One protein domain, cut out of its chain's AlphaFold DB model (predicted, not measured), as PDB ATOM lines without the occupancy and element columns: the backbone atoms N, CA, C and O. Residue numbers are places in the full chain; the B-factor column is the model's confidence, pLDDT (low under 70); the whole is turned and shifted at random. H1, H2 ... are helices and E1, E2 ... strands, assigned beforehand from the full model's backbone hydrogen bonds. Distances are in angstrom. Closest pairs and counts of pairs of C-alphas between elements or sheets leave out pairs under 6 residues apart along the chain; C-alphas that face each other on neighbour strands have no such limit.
ATOM      1  N   GLU A   4     175.615 201.302 133.455       90.56
ATOM      2  CA  GLU A   4     174.710 200.786 134.483       90.56
ATOM      3  C   GLU A   4     174.891 199.286 134.704       90.56
ATOM      4  O   GLU A   4     175.394 198.560 133.838       90.56
ATOM      5  N   LEU A   5     174.493 198.834 135.892       93.06
ATOM      6  CA  LEU A   5     174.399 197.416 136.194       93.06
ATOM      7  C   LEU A   5     173.320 196.787 135.308       93.06
ATOM      8  O   LEU A   5     172.206 197.296 135.213       93.06
ATOM      9  N   PHE A   6     173.635 195.653 134.687       93.88
ATOM     10  CA  PHE A   6     172.659 194.890 133.916       93.88
ATOM     11  C   PHE A   6     171.535 194.373 134.834       93.88
ATOM     12  O   PHE A   6     171.801 194.143 136.023       93.88
ATOM     13  N   PRO A   7     170.300 194.165 134.334       93.88
ATOM     14  CA  PRO A   7     169.215 193.650 135.162       93.88
ATOM     15  C   PRO A   7     169.594 192.323 135.827       93.88
ATOM     16  O   PRO A   7     170.080 191.401 135.169       93.88
ATOM     17  N   TYR A   8     169.387 192.256 137.143       93.56
ATOM     18  CA  TYR A   8     169.932 191.202 137.998       93.56
ATOM     19  C   TYR A   8     169.475 189.790 137.601       93.56
ATOM     20  O   TYR A   8     170.269 188.858 137.647       93.56
ATOM     21  N   GLU A   9     168.236 189.631 137.129       92.56
ATOM     22  CA  GLU A   9     167.673 188.343 136.683       92.56
ATOM     23  C   GLU A   9     168.445 187.653 135.544       92.56
ATOM     24  O   GLU A   9     168.271 186.456 135.316       92.56
ATOM     25  N   TYR A  10     169.309 188.387 134.838       93.31
ATOM     26  CA  TYR A  10     170.157 187.858 133.768       93.31
ATOM     27  C   TYR A  10     171.633 187.735 134.163       93.31
ATOM     28  O   TYR A  10     172.452 187.325 133.339       93.31
ATOM     29  N   VAL A  11     171.990 188.108 135.392       93.81
ATOM     30  CA  VAL A  11     173.364 188.061 135.893       93.81
ATOM     31  C   VAL A  11     173.602 186.710 136.574       93.81
ATOM     32  O   VAL A  11     172.915 186.385 137.543       93.81
ATOM     33  N   PRO A  12     174.567 185.897 136.105       94.94
ATOM     34  CA  PRO A  12     174.912 184.652 136.782       94.94
ATOM     35  C   PRO A  12     175.429 184.900 138.205       94.94
ATOM     36  O   PRO A  12     176.164 185.859 138.446       94.94
ATOM     37  N   ALA A  13     175.106 184.001 139.137       96.38
ATOM     38  CA  ALA A  13     175.606 184.080 140.508       96.38
ATOM     39  C   ALA A  13     177.147 184.122 140.550       96.38
ATOM     40  O   ALA A  13     177.827 183.436 139.783       96.38
ATOM     41  N   GLY A  14     177.696 184.945 141.444       95.00
ATOM     42  CA  GLY A  14     179.135 185.206 141.544       95.00
ATOM     43  C   GLY A  14     179.697 186.211 140.528       95.00
ATOM     44  O   GLY A  14     180.889 186.524 140.596       95.00
ATOM     45  N   PHE A  15     178.876 186.749 139.624       95.50
ATOM     46  CA  PHE A  15     179.290 187.749 138.639       95.50
ATOM     47  C   PHE A  15     178.511 189.060 138.755       95.50
ATOM     48  O   PHE A  15     177.448 189.121 139.360       95.50
ATOM     49  N   GLU A  16     179.043 190.101 138.116       95.19
ATOM     50  CA  GLU A  16     178.312 191.311 137.746       95.19
ATOM     51  C   GLU A  16     178.511 191.641 136.269       95.19
ATOM     52  O   GLU A  16     179.556 191.345 135.685       95.19
ATOM     53  N   ILE A  17     177.510 192.274 135.662       93.56
ATOM     54  CA  ILE A  17     177.555 192.705 134.263       93.56
ATOM     55  C   ILE A  17     177.274 194.203 134.218       93.56
ATOM     56  O   ILE A  17     176.294 194.670 134.796       93.56
ATOM     57  N   VAL A  18     178.123 194.948 133.512       91.00
ATOM     58  CA  VAL A  18     177.930 196.383 133.260       91.00
ATOM     59  C   VAL A  18     177.786 196.607 131.769       91.00
ATOM     60  O   VAL A  18     178.592 196.101 130.983       91.00
ATOM     61  N   ILE A  19     176.791 197.401 131.390       87.94
ATOM     62  CA  ILE A  19     176.555 197.823 130.009       87.94
ATOM     63  C   ILE A  19     176.838 199.316 129.849       87.94
ATOM     64  O   ILE A  19     176.601 200.103 130.761       87.94
ATOM     65  N   ASP A  20     177.368 199.697 128.687       82.06
ATOM     66  CA  ASP A  20     177.560 201.093 128.288       82.06
ATOM     67  C   ASP A  20     176.455 201.492 127.306       82.06
ATOM     68  O   ASP A  20     176.466 201.074 126.143       82.06
ATOM     69  N   LEU A  21     175.508 202.302 127.787       73.75
ATOM     70  CA  LEU A  21     174.341 202.742 127.019       73.75
ATOM     71  C   LEU A  21     174.694 203.728 125.898       73.75
ATOM     72  O   LEU A  21     173.926 203.875 124.948       73.75
ATOM     73  N   ASP A  22     175.853 204.386 125.986       68.94
ATOM     74  CA  ASP A  22     176.291 205.388 125.010       68.94
ATOM     75  C   ASP A  22     177.107 204.760 123.863       68.94
ATOM     76  O   ASP A  22     177.418 205.418 122.862       68.94
ATOM     77  N   SER A  23     177.463 203.475 123.974       61.16
ATOM     78  CA  SER A  23     178.258 202.790 122.962       61.16
ATOM     79  C   SER A  23     177.394 202.321 121.781       61.16
ATOM     80  O   SER A  23     176.843 201.230 121.761       61.16
ATOM     81  N   GLN A  24     177.357 203.108 120.699       51.28
ATOM     82  CA  GLN A  24     176.924 202.615 119.374       51.28
ATOM     83  C   GLN A  24     177.935 201.642 118.729       51.28
ATOM     84  O   GLN A  24     177.854 201.329 117.540       51.28
ATOM     85  N   ALA A  25     178.934 201.184 119.485       49.84
ATOM     86  CA  ALA A  25     179.918 200.240 118.993       49.84
ATOM     87  C   ALA A  25     179.237 198.877 118.831       49.84
ATOM     88  O   ALA A  25     178.771 198.286 119.802       49.84
ATOM     89  N   GLY A  26     179.163 198.400 117.585       47.53
ATOM     90  CA  GLY A  26     178.655 197.073 117.253       47.53
ATOM     91  C   GLY A  26     179.342 195.948 118.045       47.53
ATOM     92  O   GLY A  26     180.345 196.184 118.725       47.53
ATOM     93  N   PRO A  27     178.808 194.715 117.965       42.56
ATOM     94  CA  PRO A  27     179.263 193.585 118.773       42.56
ATOM     95  C   PRO A  27     180.788 193.460 118.743       42.56
ATOM     96  O   PRO A  27     181.391 193.383 117.669       42.56
ATOM     97  N   ARG A  28     181.405 193.459 119.934       50.94
ATOM     98  CA  ARG A  28     182.845 193.217 120.092       50.94
ATOM     99  C   ARG A  28     183.214 191.914 119.387       50.94
ATOM    100  O   ARG A  28     182.422 190.968 119.351       50.94
ATOM    101  N   ALA A  29     184.422 191.861 118.829       42.66
ATOM    102  CA  ALA A  29     184.958 190.635 118.256       42.66
ATOM    103  C   ALA A  29     184.830 189.484 119.272       42.66
ATOM    104  O   ALA A  29     185.110 189.660 120.460       42.66
ATOM    105  N   LYS A  30     184.369 188.316 118.805       37.47
ATOM    106  CA  LYS A  30     184.258 187.090 119.608       37.47
ATOM    107  C   LYS A  30     185.564 186.856 120.377       37.47
ATOM    108  O   LYS A  30     186.567 186.520 119.758       37.47
ATOM    109  N   GLY A  31     185.531 186.999 121.703       43.25
ATOM    110  CA  GLY A  31     186.641 186.621 122.585       43.25
ATOM    111  C   GLY A  31     187.039 187.647 123.648       43.25
ATOM    112  O   GLY A  31     187.632 187.249 124.644       43.25
ATOM    113  N   GLU A  32     186.684 188.929 123.514       41.50
ATOM    114  CA  GLU A  32     187.042 189.954 124.514       41.50
ATOM    115  C   GLU A  32     185.866 190.282 125.452       41.50
ATOM    116  O   GLU A  32     185.146 191.266 125.280       41.50
ATOM    117  N   ILE A  33     185.680 189.425 126.461       50.53
ATOM    118  CA  ILE A  33     184.698 189.578 127.560       50.53
ATOM    119  C   ILE A  33     185.338 190.284 128.783       50.53
ATOM    120  O   ILE A  33     184.718 190.449 129.829       50.53
ATOM    121  N   ALA A  34     186.595 190.727 128.671       53.00
ATOM    122  CA  ALA A  34     187.314 191.348 129.778       53.00
ATOM    123  C   ALA A  34     186.668 192.682 130.224       53.00
ATOM    124  O   ALA A  34     186.209 193.455 129.369       53.00
ATOM    125  N   PRO A  35     186.680 192.986 131.540       58.25
ATOM    126  CA  PRO A  35     186.399 194.310 132.076       58.25
ATOM    127  C   PRO A  35     187.110 195.389 131.276       58.25
ATOM    128  O   PRO A  35     188.318 195.337 131.044       58.25
ATOM    129  N   SER A  36     186.346 196.377 130.849       60.53
ATOM    130  CA  SER A  36     186.860 197.541 130.144       60.53
ATOM    131  C   SER A  36     186.113 198.766 130.639       60.53
ATOM    132  O   SER A  36     185.019 198.643 131.190       60.53
ATOM    133  N   SER A  37     186.632 199.952 130.341       58.16
ATOM    134  CA  SER A  37     185.961 201.223 130.636       58.16
ATOM    135  C   SER A  37     184.601 201.412 129.938       58.16
ATOM    136  O   SER A  37     183.981 202.454 130.114       58.16
ATOM    137  N   LYS A  38     184.139 200.436 129.140       64.69
ATOM    138  CA  LYS A  38     182.910 200.469 128.327       64.69
ATOM    139  C   LYS A  38     181.982 199.277 128.604       64.69
ATOM    140  O   LYS A  38     181.374 198.738 127.680       64.69
ATOM    141  N   GLY A  39     181.967 198.780 129.841       75.12
ATOM    142  CA  GLY A  39     181.207 197.588 130.234       75.12
ATOM    143  C   GLY A  39     181.970 196.267 130.071       75.12
ATOM    144  O   GLY A  39     183.111 196.236 129.585       75.12
ATOM    145  N   GLY A  40     181.350 195.174 130.520       87.06
ATOM    146  CA  GLY A  40     181.972 193.849 130.616       87.06
ATOM    147  C   GLY A  40     181.311 192.924 131.642       87.06
ATOM    148  O   GLY A  40     180.201 193.187 132.108       87.06
ATOM    149  N   ILE A  41     182.018 191.846 131.988       89.50
ATOM    150  CA  ILE A  41     181.627 190.893 133.031       89.50
ATOM    151  C   ILE A  41     182.712 190.874 134.108       89.50
ATOM    152  O   ILE A  41     183.900 190.752 133.804       89.50
ATOM    153  N   TRP A  42     182.307 190.977 135.369       91.12
ATOM    154  CA  TRP A  42     183.183 190.975 136.533       91.12
ATOM    155  C   TRP A  42     182.937 189.729 137.366       91.12
ATOM    156  O   TRP A  42     181.848 189.549 137.898       91.12
ATOM    157  N   ASN A  43     183.959 188.888 137.520       92.31
ATOM    158  CA  ASN A  43     183.950 187.830 138.522       92.31
ATOM    159  C   ASN A  43     184.196 188.433 139.913       92.31
ATOM    160  O   ASN A  43     185.284 188.947 140.190       92.31
ATOM    161  N   LEU A  44     183.208 188.326 140.800       93.69
ATOM    162  CA  LEU A  44     183.278 188.867 142.159       93.69
ATOM    163  C   LEU A  44     184.134 188.009 143.109       93.69
ATOM    164  O   LEU A  44     184.386 188.412 144.247       93.69
ATOM    165  N   TRP A  45     184.589 186.839 142.654       93.12
ATOM    166  CA  TRP A  45     185.501 185.926 143.352       93.12
ATOM    167  C   TRP A  45     186.950 186.029 142.865       93.12
ATOM    168  O   TRP A  45     187.809 185.286 143.326       93.12
ATOM    169  N   TRP A  46     187.266 186.953 141.949       87.81
ATOM    170  CA  TRP A  46     188.603 187.042 141.353       87.81
ATOM    171  C   TRP A  46     189.735 187.123 142.388       87.81
ATOM    172  O   TRP A  46     190.772 186.490 142.215       87.81
ATOM    173  N   ASN A  47     189.548 187.873 143.477       84.38
ATOM    174  CA  ASN A  47     190.581 188.016 144.504       84.38
ATOM    175  C   ASN A  47     190.732 186.792 145.420       84.38
ATOM    176  O   ASN A  47     191.734 186.717 146.123       84.38
ATOM    177  N   THR A  48     189.797 185.839 145.385       87.06
ATOM    178  CA  THR A  48     189.878 184.580 146.143       87.06
ATOM    179  C   THR A  48     190.274 183.395 145.260       87.06
ATOM    180  O   THR A  48     190.963 182.497 145.721       87.06
ATOM    181  N   THR A  49     189.876 183.374 143.982       86.12
ATOM    182  CA  THR A  49     190.113 182.225 143.081       86.12
ATOM    183  C   THR A  49     191.209 182.457 142.047       86.12
ATOM    184  O   THR A  49     191.691 181.498 141.447       86.12
ATOM    185  N   LEU A  50     191.566 183.719 141.773       82.94
ATOM    186  CA  LEU A  50     192.500 184.124 140.709       82.94
ATOM    187  C   LEU A  50     192.147 183.543 139.326       82.94
ATOM    188  O   LEU A  50     193.010 183.369 138.465       82.94
ATOM    189  N   SER A  51     190.869 183.228 139.108       83.44
ATOM    190  CA  SER A  51     190.372 182.616 137.880       83.44
ATOM    191  C   SER A  51     188.958 183.087 137.577       83.44
ATOM    192  O   SER A  51     188.098 183.077 138.454       83.44
ATOM    193  N   ASP A  52     188.707 183.451 136.318       82.75
ATOM    194  CA  ASP A  52     187.370 183.771 135.805       82.75
ATOM    195  C   ASP A  52     186.558 182.522 135.430       82.75
ATOM    196  O   ASP A  52     185.380 182.658 135.115       82.75
ATOM    197  N   ASN A  53     187.155 181.322 135.452       88.50
ATOM    198  CA  ASN A  53     186.451 180.084 135.120       88.50
ATOM    199  C   ASN A  53     185.673 179.556 136.345       88.50
ATOM    200  O   ASN A  53     186.320 179.131 137.308       88.50
ATOM    201  N   PRO A  54     184.324 179.505 136.311       91.62
ATOM    202  CA  PRO A  54     183.520 178.938 137.395       91.62
ATOM    203  C   PRO A  54     183.806 177.468 137.699       91.62
ATOM    204  O   PRO A  54     183.571 177.017 138.815       91.62
ATOM    205  N   GLU A  55     184.331 176.706 136.735       91.62
ATOM    206  CA  GLU A  55     184.701 175.298 136.944       91.62
ATOM    207  C   GLU A  55     185.839 175.141 137.964       91.62
ATOM    208  O   GLU A  55     185.949 174.099 138.606       91.62
ATOM    209  N   ASN A  56     186.652 176.187 138.143       89.56
ATOM    210  CA  ASN A  56     187.754 176.218 139.102       89.56
ATOM    211  C   ASN A  56     187.324 176.702 140.495       89.56
ATOM    212  O   ASN A  56     188.163 176.807 141.386       89.56
ATOM    213  N   TRP A  57     186.052 177.058 140.689       93.56
ATOM    214  CA  TRP A  57     185.560 177.471 141.997       93.56
ATOM    215  C   TRP A  57     185.472 176.271 142.938       93.56
ATOM    216  O   TRP A  57     185.017 175.188 142.555       93.56
ATOM    217  N   ASP A  58     185.904 176.467 144.180       95.19
ATOM    218  CA  ASP A  58     185.754 175.459 145.222       95.19
ATOM    219  C   ASP A  58     184.294 175.318 145.679       95.19
ATOM    220  O   ASP A  58     183.395 176.064 145.270       95.19
ATOM    221  N   ASP A  59     184.050 174.315 146.516       97.31
ATOM    222  CA  ASP A  59     182.700 173.983 146.964       97.31
ATOM    223  C   ASP A  59     182.105 175.054 147.889       97.31
ATOM    224  O   ASP A  59     180.890 175.243 147.883       97.31
ATOM    225  N   GLU A  60     182.936 175.826 148.599       97.75
ATOM    226  CA  GLU A  60     182.469 176.957 149.408       97.75
ATOM    227  C   GLU A  60     181.938 178.079 148.506       97.75
ATOM    228  O   GLU A  60     180.828 178.562 148.718       97.75
ATOM    229  N   VAL A  61     182.669 178.464 147.451       97.38
ATOM    230  CA  VAL A  61     182.200 179.460 146.469       97.38
ATOM    231  C   VAL A  61     180.913 178.989 145.788       97.38
ATOM    232  O   VAL A  61     179.967 179.767 145.649       97.38
ATOM    233  N   LYS A  62     180.837 177.711 145.392       97.31
ATOM    234  CA  LYS A  62     179.616 177.139 144.799       97.31
ATOM    235  C   LYS A  62     178.434 177.198 145.768       97.31
ATOM    236  O   LYS A  62     177.355 177.625 145.361       97.31
ATOM    237  N   ALA A  63     178.628 176.831 147.035       98.31
ATOM    238  CA  ALA A  63     177.592 176.915 148.062       98.31
ATOM    239  C   ALA A  63     177.099 178.358 148.259       98.31
ATOM    240  O   ALA A  63     175.893 178.602 148.279       98.31
ATOM    241  N   ILE A  64     178.008 179.336 148.300       98.50
ATOM    242  CA  ILE A  64     177.648 180.757 148.427       98.50
ATOM    243  C   ILE A  64     176.863 181.254 147.206       98.50
ATOM    244  O   ILE A  64     175.890 181.996 147.347       98.50
ATOM    245  N   ASN A  65     177.238 180.837 145.997       97.56
ATOM    246  CA  ASN A  65     176.499 181.192 144.783       97.56
ATOM    247  C   ASN A  65     175.112 180.518 144.727       97.56
ATOM    248  O   ASN A  65     174.159 181.095 144.195       97.56
ATOM    249  N   ASN A  66     174.958 179.333 145.326       97.62
ATOM    250  CA  ASN A  66     173.645 178.713 145.514       97.62
ATOM    251  C   ASN A  66     172.785 179.521 146.500       97.62
ATOM    252  O   ASN A  66     171.612 179.752 146.211       97.62
ATOM    253  N   MET A  67     173.369 180.022 147.600       98.06
ATOM    254  CA  MET A  67     172.677 180.959 148.500       98.06
ATOM    255  C   MET A  67     172.208 182.198 147.730       98.06
ATOM    256  O   MET A  67     171.033 182.540 147.807       98.06
ATOM    257  N   GLN A  68     173.086 182.813 146.925       97.69
ATOM    258  CA  GLN A  68     172.748 183.977 146.095       97.69
ATOM    259  C   GLN A  68     171.529 183.714 145.199       97.69
ATOM    260  O   GLN A  68     170.639 184.556 145.090       97.69
ATOM    261  N   THR A  69     171.485 182.541 144.567       96.19
ATOM    262  CA  THR A  69     170.386 182.145 143.673       96.19
ATOM    263  C   THR A  69     169.056 182.021 144.427       96.19
ATOM    264  O   THR A  69     168.002 182.330 143.872       96.19
ATOM    265  N   GLY A  70     169.091 181.611 145.699       96.12
ATOM    266  CA  GLY A  70     167.909 181.471 146.550       96.12
ATOM    267  C   GLY A  70     167.272 182.791 147.002       96.12
ATOM    268  O   GLY A  70     166.098 182.788 147.360       96.12
ATOM    269  N   LEU A  71     167.998 183.914 146.951       95.81
ATOM    270  CA  LEU A  71     167.530 185.218 147.454       95.81
ATOM    271  C   LEU A  71     166.515 185.920 146.537       95.81
ATOM    272  O   LEU A  71     165.907 186.915 146.933       95.81
ATOM    273  N   GLY A  72     166.345 185.451 145.298       91.94
ATOM    274  CA  GLY A  72     165.613 186.203 144.279       91.94
ATOM    275  C   GLY A  72     166.353 187.489 143.893       91.94
ATOM    276  O   GLY A  72     167.580 187.509 143.857       91.94
ATOM    277  N   ASN A  73     165.621 188.562 143.575       92.56
ATOM    278  CA  ASN A  73     166.225 189.803 143.081       92.56
ATOM    279  C   ASN A  73     166.940 190.598 144.184       92.56
ATOM    280  O   ASN A  73     166.333 190.980 145.184       92.56
ATOM    281  N   LEU A  74     168.211 190.928 143.945       96.38
ATOM    282  CA  LEU A  74     168.992 191.826 144.794       96.38
ATOM    283  C   LEU A  74     168.859 193.284 144.339       96.38
ATOM    284  O   LEU A  74     168.817 193.573 143.143       96.38
ATOM    285  N   SER A  75     168.829 194.211 145.301       96.81
ATOM    286  CA  SER A  75     168.930 195.645 145.021       96.81
ATOM    287  C   SER A  75     170.332 196.007 144.529       96.81
ATOM    288  O   SER A  75     171.312 195.320 144.830       96.81
ATOM    289  N   ASP A  76     170.443 197.136 143.829       96.50
ATOM    290  CA  ASP A  76     171.743 197.656 143.406       96.50
ATOM    291  C   ASP A  76     172.667 197.943 144.594       96.50
ATOM    292  O   ASP A  76     173.865 197.712 144.487       96.50
ATOM    293  N   ASP A  77     172.136 198.361 145.747       97.69
ATOM    294  CA  ASP A  77     172.940 198.542 146.960       97.69
ATOM    295  C   ASP A  77     173.603 197.230 147.400       97.69
ATOM    296  O   ASP A  77     174.815 197.194 147.603       97.69
ATOM    297  N   HIS A  78     172.857 196.122 147.472       97.75
ATOM    298  CA  HIS A  78     173.429 194.821 147.841       97.75
ATOM    299  C   HIS A  78     174.490 194.352 146.837       97.75
ATOM    300  O   HIS A  78     175.542 193.835 147.225       97.75
ATOM    301  N   ARG A  79     174.239 194.572 145.545       96.94
ATOM    302  CA  ARG A  79     175.176 194.247 144.459       96.94
ATOM    303  C   ARG A  79     176.455 195.076 144.553       96.94
ATOM    304  O   ARG A  79     177.554 194.534 144.448       96.94
ATOM    305  N   LEU A  80     176.329 196.374 144.827       95.94
ATOM    306  CA  LEU A  80     177.458 197.284 145.009       95.94
ATOM    307  C   LEU A  80     178.265 196.960 146.268       95.94
ATOM    308  O   LEU A  80     179.488 197.007 146.204       95.94
ATOM    309  N   ILE A  81     177.630 196.555 147.370       97.00
ATOM    310  CA  ILE A  81     178.333 196.081 148.576       97.00
ATOM    311  C   ILE A  81     179.158 194.828 148.256       97.00
ATOM    312  O   ILE A  81     180.340 194.741 148.601       97.00
ATOM    313  N   ARG A  82     178.577 193.861 147.534       96.19
ATOM    314  CA  ARG A  82     179.306 192.654 147.118       96.19
ATOM    315  C   ARG A  82     180.455 192.973 146.159       96.19
ATOM    316  O   ARG A  82     181.525 192.368 146.279       96.19
ATOM    317  N   ALA A  83     180.253 193.912 145.238       93.81
ATOM    318  CA  ALA A  83     181.297 194.436 144.363       93.81
ATOM    319  C   ALA A  83     182.413 195.113 145.164       93.81
ATOM    320  O   ALA A  83     183.587 194.861 144.916       93.81
ATOM    321  N   HIS A  84     182.056 195.910 146.168       92.62
ATOM    322  CA  HIS A  84     182.999 196.599 147.036       92.62
ATOM    323  C   HIS A  84     183.924 195.615 147.761       92.62
ATOM    324  O   HIS A  84     185.147 195.761 147.750       92.62
ATOM    325  N   MET A  85     183.333 194.551 148.303       93.81
ATOM    326  CA  MET A  85     184.040 193.439 148.930       93.81
ATOM    327  C   MET A  85     184.940 192.675 147.951       93.81
ATOM    328  O   MET A  85     186.042 192.281 148.321       93.81
ATOM    329  N   ALA A  86     184.525 192.502 146.690       91.69
ATOM    330  CA  ALA A  86     185.343 191.842 145.669       91.69
ATOM    331  C   ALA A  86     186.661 192.583 145.388       91.69
ATOM    332  O   ALA A  86     187.603 191.987 144.876       91.69
ATOM    333  N   GLU A  87     186.735 193.875 145.712       88.31
ATOM    334  CA  GLU A  87     187.918 194.712 145.521       88.31
ATOM    335  C   GLU A  87     188.764 194.863 146.794       88.31
ATOM    336  O   GLU A  87     189.776 195.568 146.774       88.31
ATOM    337  N   PHE A  88     188.370 194.198 147.884       89.88
ATOM    338  CA  PHE A  88     189.087 194.199 149.152       89.88
ATOM    339  C   PHE A  88     190.529 193.709 148.983       89.88
ATOM    340  O   PHE A  88     190.786 192.668 148.372       89.88
ATOM    341  N   CYS A  89     191.458 194.467 149.562       87.06
ATOM    342  CA  CYS A  89     192.854 194.100 149.716       87.06
ATOM    343  C   CYS A  89     193.252 194.321 151.177       87.06
ATOM    344  O   CYS A  89     193.204 195.437 151.693       87.06
ATOM    345  N   ARG A  90     193.703 193.258 151.839       86.81
ATOM    346  CA  ARG A  90     194.132 193.296 153.247       86.81
ATOM    347  C   ARG A  90     195.400 194.119 153.514       86.81
ATOM    348  O   ARG A  90     195.694 194.441 154.654       86.81
ATOM    349  N   PHE A  91     196.141 194.481 152.467       82.81
ATOM    350  CA  PHE A  91     197.289 195.394 152.543       82.81
ATOM    351  C   PHE A  91     196.923 196.824 152.124       82.81
ATOM    352  O   PHE A  91     197.798 197.647 151.868       82.81
ATOM    353  N   HIS A  92     195.634 197.138 151.995       85.25
ATOM    354  CA  HIS A  92     195.207 198.491 151.676       85.25
ATOM    355  C   HIS A  92     195.377 199.426 152.889       85.25
ATOM    356  O   HIS A  92     195.125 199.003 154.010       85.25
ATOM    357  N   PRO A  93     195.706 200.715 152.686       77.50
ATOM    358  CA  PRO A  93     195.813 201.726 153.748       77.50
ATOM    359  C   PRO A  93     194.662 201.833 154.753       77.50
ATOM    360  O   PRO A  93     194.878 202.259 155.878       77.50
ATOM    361  N   PHE A  94     193.444 201.487 154.337       83.94
ATOM    362  CA  PHE A  94     192.255 201.514 155.199       83.94
ATOM    363  C   PHE A  94     192.037 200.208 155.955       83.94
ATOM    364  O   PHE A  94     191.068 200.093 156.692       83.94
ATOM    365  N   PHE A  95     192.864 199.189 155.756       88.62
ATOM    366  CA  PHE A  95     192.746 197.977 156.546       88.62
ATOM    367  C   PHE A  95     193.202 198.258 157.994       88.62
ATOM    368  O   PHE A  95     194.260 198.862 158.178       88.62
ATOM    369  N   PRO A  96     192.444 197.821 159.022       92.00
ATOM    370  CA  PRO A  96     191.258 196.959 158.948       92.00
ATOM    371  C   PRO A  96     189.900 197.686 158.875       92.00
ATOM    372  O   PRO A  96     188.882 197.022 158.702       92.00
ATOM    373  N   GLN A  97     189.854 199.018 158.971       91.31
ATOM    374  CA  GLN A  97     188.626 199.834 158.920       91.31
ATOM    375  C   GLN A  97     187.756 199.583 157.672       91.31
ATOM    376  O   GLN A  97     186.539 199.750 157.716       91.31
ATOM    377  N   SER A  98     188.339 199.141 156.555       91.69
ATOM    378  CA  SER A  98     187.572 198.709 155.380       91.69
ATOM    379  C   SER A  98     186.563 197.599 155.699       91.69
ATOM    380  O   SER A  98     185.483 197.582 155.113       91.69
ATOM    381  N   ILE A  99     186.866 196.705 156.645       95.44
ATOM    382  CA  ILE A  99     185.930 195.666 157.091       95.44
ATOM    383  C   ILE A  99     184.806 196.278 157.931       95.44
ATOM    384  O   ILE A  99     183.649 195.925 157.716       95.44
ATOM    385  N   ASP A 100     185.116 197.225 158.827       95.19
ATOM    386  CA  ASP A 100     184.102 197.946 159.611       95.19
ATOM    387  C   ASP A 100     183.076 198.630 158.680       95.19
ATOM    388  O   ASP A 100     181.869 198.494 158.890       95.19
ATOM    389  N   ILE A 101     183.542 199.281 157.603       95.00
ATOM    390  CA  ILE A 101     182.664 199.916 156.605       95.00
ATOM    391  C   ILE A 101     181.793 198.871 155.896       95.00
ATOM    392  O   ILE A 101     180.587 199.066 155.784       95.00
ATOM    393  N   LEU A 102     182.362 197.741 155.451       96.12
ATOM    394  CA  LEU A 102     181.565 196.666 154.840       96.12
ATOM    395  C   LEU A 102     180.496 196.142 155.808       96.12
ATOM    396  O   LEU A 102     179.364 195.902 155.395       96.12
ATOM    397  N   CYS A 103     180.826 195.982 157.091       97.81
ATOM    398  CA  CYS A 103     179.869 195.575 158.118       97.81
ATOM    399  C   CYS A 103     178.724 196.583 158.287       97.81
ATOM    400  O   CYS A 103     177.572 196.165 158.398       97.81
ATOM    401  N   GLU A 104     179.012 197.884 158.267       97.62
ATOM    402  CA  GLU A 104     177.994 198.940 158.334       97.62
ATOM    403  C   GLU A 104     177.104 198.972 157.078       97.62
ATOM    404  O   GLU A 104     175.873 199.018 157.181       97.62
ATOM    405  N   GLU A 105     177.694 198.883 155.883       97.50
ATOM    406  CA  GLU A 105     176.941 198.856 154.623       97.50
ATOM    407  C   GLU A 105     176.030 197.618 154.540       97.50
ATOM    408  O   GLU A 105     174.854 197.733 154.189       97.50
ATOM    409  N   MET A 106     176.522 196.439 154.945       98.00
ATOM    410  CA  MET A 106     175.708 195.220 155.058       98.00
ATOM    411  C   MET A 106     174.589 195.375 156.094       98.00
ATOM    412  O   MET A 106     173.449 194.979 155.855       98.00
ATOM    413  N   GLY A 107     174.899 195.969 157.244       98.00
ATOM    414  CA  GLY A 107     173.954 196.217 158.326       98.00
ATOM    415  C   GLY A 107     172.767 197.086 157.934       98.00
ATOM    416  O   GLY A 107     171.616 196.779 158.264       98.00
ATOM    417  N   THR A 108     173.061 198.161 157.206       97.75
ATOM    418  CA  THR A 108     172.082 199.141 156.728       97.75
ATOM    419  C   THR A 108     171.426 198.744 155.405       97.75
ATOM    420  O   THR A 108     170.378 199.297 155.061       97.75
ATOM    421  N   GLY A 109     172.022 197.801 154.668       96.94
ATOM    422  CA  GLY A 109     171.606 197.417 153.319       96.94
ATOM    423  C   GLY A 109     171.817 198.529 152.289       96.94
ATOM    424  O   GLY A 109     171.111 198.564 151.282       96.94
ATOM    425  N   ARG A 110     172.728 199.478 152.556       97.12
ATOM    426  CA  ARG A 110     172.978 200.651 151.708       97.12
ATOM    427  C   ARG A 110     174.452 200.774 151.373       97.12
ATOM    428  O   ARG A 110     175.292 200.800 152.269       97.12
ATOM    429  N   PHE A 111     174.753 200.940 150.090       95.06
ATOM    430  CA  PHE A 111     176.085 201.331 149.658       95.06
ATOM    431  C   PHE A 111     176.247 202.835 149.899       95.06
ATOM    432  O   PHE A 111     175.571 203.659 149.279       95.06
ATOM    433  N   THR A 112     177.109 203.207 150.839       86.75
ATOM    434  CA  THR A 112     177.230 204.597 151.311       86.75
ATOM    435  C   THR A 112     178.588 205.201 151.000       86.75
ATOM    436  O   THR A 112     178.702 206.424 150.888       86.75
ATOM    437  N   SER A 113     179.607 204.364 150.812       77.25
ATOM    438  CA  SER A 113     180.989 204.805 150.774       77.25
ATOM    439  C   SER A 113     181.715 204.240 149.553       77.25
ATOM    440  O   SER A 113     182.137 203.088 149.552       77.25
ATOM    441  N   PRO A 114     181.962 205.040 148.499       81.44
ATOM    442  CA  PRO A 114     182.766 204.608 147.359       81.44
ATOM    443  C   PRO A 114     184.273 204.664 147.660       81.44
ATOM    444  O   PRO A 114     185.082 204.913 146.766       81.44
ATOM    445  N   VAL A 115     184.672 204.463 148.916       85.94
ATOM    446  CA  VAL A 115     186.078 204.388 149.325       85.94
ATOM    447  C   VAL A 115     186.735 203.228 148.583       85.94
ATOM    448  O   VAL A 115     186.112 202.228 148.266       85.94
ATOM    449  N   ARG A 116     187.998 203.363 148.202       85.94
ATOM    450  CA  ARG A 116     188.779 202.272 147.624       85.94
ATOM    451  C   ARG A 116     189.280 201.364 148.739       85.94
ATOM    452  O   ARG A 116     189.960 201.852 149.633       85.94
ATOM    453  N   PHE A 117     188.972 200.069 148.679       81.00
ATOM    454  CA  PHE A 117     189.455 199.062 149.641       81.00
ATOM    455  C   PHE A 117     190.622 198.220 149.130       81.00
ATOM    456  O   PHE A 117     191.123 197.362 149.852       81.00
ATOM    457  N   GLY A 118     191.083 198.468 147.907       76.25
ATOM    458  CA  GLY A 118     192.196 197.733 147.333       76.25
ATOM    459  C   GLY A 118     192.582 198.203 145.940       76.25
ATOM    460  O   GLY A 118     191.828 198.878 145.235       76.25
ATOM    461  N   CYS A 119     193.794 197.839 145.532       69.56
ATOM    462  CA  CYS A 119     194.261 197.969 144.150       69.56
ATOM    463  C   CYS A 119     194.047 196.688 143.330       69.56
ATOM    464  O   CYS A 119     194.368 196.659 142.148       69.56
ATOM    465  N   GLU A 120     193.498 195.649 143.958       67.50
ATOM    466  CA  GLU A 120     193.379 194.300 143.404       67.50
ATOM    467  C   GLU A 120     192.032 194.033 142.729       67.50
ATOM    468  O   GLU A 120     191.881 193.046 142.009       67.50
ATOM    469  N   GLY A 121     191.067 194.927 142.943       70.38
ATOM    470  CA  GLY A 121     189.788 194.927 142.253       70.38
ATOM    471  C   GLY A 121     189.929 195.055 140.737       70.38
ATOM    472  O   GLY A 121     190.824 195.730 140.231       70.38
ATOM    473  N   ARG A 122     188.997 194.449 139.996       78.69
ATOM    474  CA  ARG A 122     188.944 194.535 138.524       78.69
ATOM    475  C   ARG A 122     188.247 195.799 138.006       78.69
ATOM    476  O   ARG A 122     187.843 195.855 136.845       78.69
ATOM    477  N   GLY A 123     188.101 196.806 138.859       83.38
ATOM    478  CA  GLY A 123     187.665 198.140 138.480       83.38
ATOM    479  C   GLY A 123     186.164 198.283 138.231       83.38
ATOM    480  O   GLY A 123     185.767 199.053 137.353       83.38
ATOM    481  N   LEU A 124     185.326 197.500 138.920       88.25
ATOM    482  CA  LEU A 124     183.875 197.523 138.699       88.25
ATOM    483  C   LEU A 124     183.300 198.867 139.149       88.25
ATOM    484  O   LEU A 124     182.554 199.512 138.412       88.25
ATOM    485  N   LEU A 125     183.701 199.322 140.338       89.56
ATOM    486  CA  LEU A 125     183.214 200.574 140.911       89.56
ATOM    487  C   LEU A 125     183.755 201.807 140.170       89.56
ATOM    488  O   LEU A 125     183.026 202.792 140.029       89.56
ATOM    489  N   GLU A 126     184.982 201.761 139.636       86.38
ATOM    490  CA  GLU A 126     185.466 202.784 138.700       86.38
ATOM    491  C   GLU A 126     184.658 202.783 137.394       86.38
ATOM    492  O   GLU A 126     184.280 203.849 136.911       86.38
ATOM    493  N   THR A 127     184.358 201.605 136.833       86.38
ATOM    494  CA  THR A 127     183.615 201.502 135.564       86.38
ATOM    495  C   THR A 127     182.199 202.047 135.697       86.38
ATOM    496  O   THR A 127     181.740 202.743 134.803       86.38
ATOM    497  N   LEU A 128     181.538 201.806 136.833       88.38
ATOM    498  CA  LEU A 128     180.217 202.358 137.154       88.38
ATOM    499  C   LEU A 128     180.240 203.857 137.510       88.38
ATOM    500  O   LEU A 128     179.216 204.412 137.910       88.38
ATOM    501  N   GLY A 129     181.405 204.510 137.450       87.56
ATOM    502  CA  GLY A 129     181.574 205.915 137.822       87.56
ATOM    503  C   GLY A 129     181.361 206.198 139.312       87.56
ATOM    504  O   GLY A 129     181.300 207.364 139.705       87.56
ATOM    505  N   LYS A 130     181.264 205.158 140.155       88.12
ATOM    506  CA  LYS A 130     181.158 205.300 141.615       88.12
ATOM    507  C   LYS A 130     182.463 205.825 142.204       88.12
ATOM    508  O   LYS A 130     182.430 206.557 143.187       88.12
TER     509      LYS A 130
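AT A GLANCE: This is residues 4 to 130 of the 370 residues of an uncharacterized protein of Dehalococcoidia bacterium (UniProt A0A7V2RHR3). Helix H3 sits in the middle, with helix H4 folded back along one side of it and a small two-stranded hairpin, E1 and E2, with the short helix H5 on the other side. Helix H2 lies off to a third side, touching no helix, and beyond the hairpin a long loop sticks out with residues 26 to 31. The printed part has 127 residues, in the order E1, E2, H1, H2, H3, H4, H5, and the sheet E1 - E2 is antiparallel. By its named elements it is mostly helix, though under half of the residues are in them. It is compact, with a radius of gyration of the C-alphas of 14.7 A and spans of 43 by 32 by 27 A.

IN THESE COORDINATES: Begin at Glu 4 and go on to C-alpha 15 at (179.290, 187.749, 138.639), where strand E1, residues 15 to 20, starts its 17.0 A. Strand E2 is residues 40 to 43, 10.1 A long, and helix H1 follows at residues 46 to 49, 5.3 A. Helix H2, residues 59 to 70, runs 16.6 A. Find C-alpha 76 at (171.743, 197.656, 143.406); from there helix H3 runs 15.0 A to residue 86. Helix H4, residues 97 to 108, runs 16.7 A, and helix H5, residues 124 to 127, covers 5.1 A and ends with C-alpha 127 at (183.615, 201.502, 135.564).

HOW THE PARTS SIT: Look first at the hairpin E1 and E2, antiparallel at 163 degrees, where N 16 and O 42 are 2.9 A apart and N 42 and O 16 are 2.8 A apart, within hydrogen-bond range. Residues 4 to 5 pair antiparallel with residues 18 to 19 of E1. The closest C-alphas of E1 and H3 are those of Glu 16 and Ala 83, 7.9 A apart, while E2 and H3 are only just apart, at 8.3 A. H1 and H3 are close but not clearly touching, the closest C-alphas being those of Asn 47 and Ala 86 at 6.6 A. H2 is apart from H1, H3, H4 and H5. H3 and H4 form a helical hairpin: they touch, closest at the C-alphas of Ile 81 and Glu 105, 6.8 A, with residues 102 to 106 of H4 alone, at a shallow tilt of 22 degrees, opposite ways. H3 and H5 touch, with the C-alphas of Ala 83 and Leu 124 closest at 6.9 A. In H2, H3 and H4 every O i to N i+4 pair is within hydrogen-bond range; H1 and H5 are too short for such a pair.

THE WHOLE: The farthest C-alphas are those of Gly 26 and Pro 96, 43.6 A apart. The printed part has no cut, and its long links are E1 to E2, 19 residues, and H4 to H5, 15 residues. Look for low confidence, pLDDT under 70, at residues 22 to 38 and 119 to 120; the mean of the printed part of this model is 85.5.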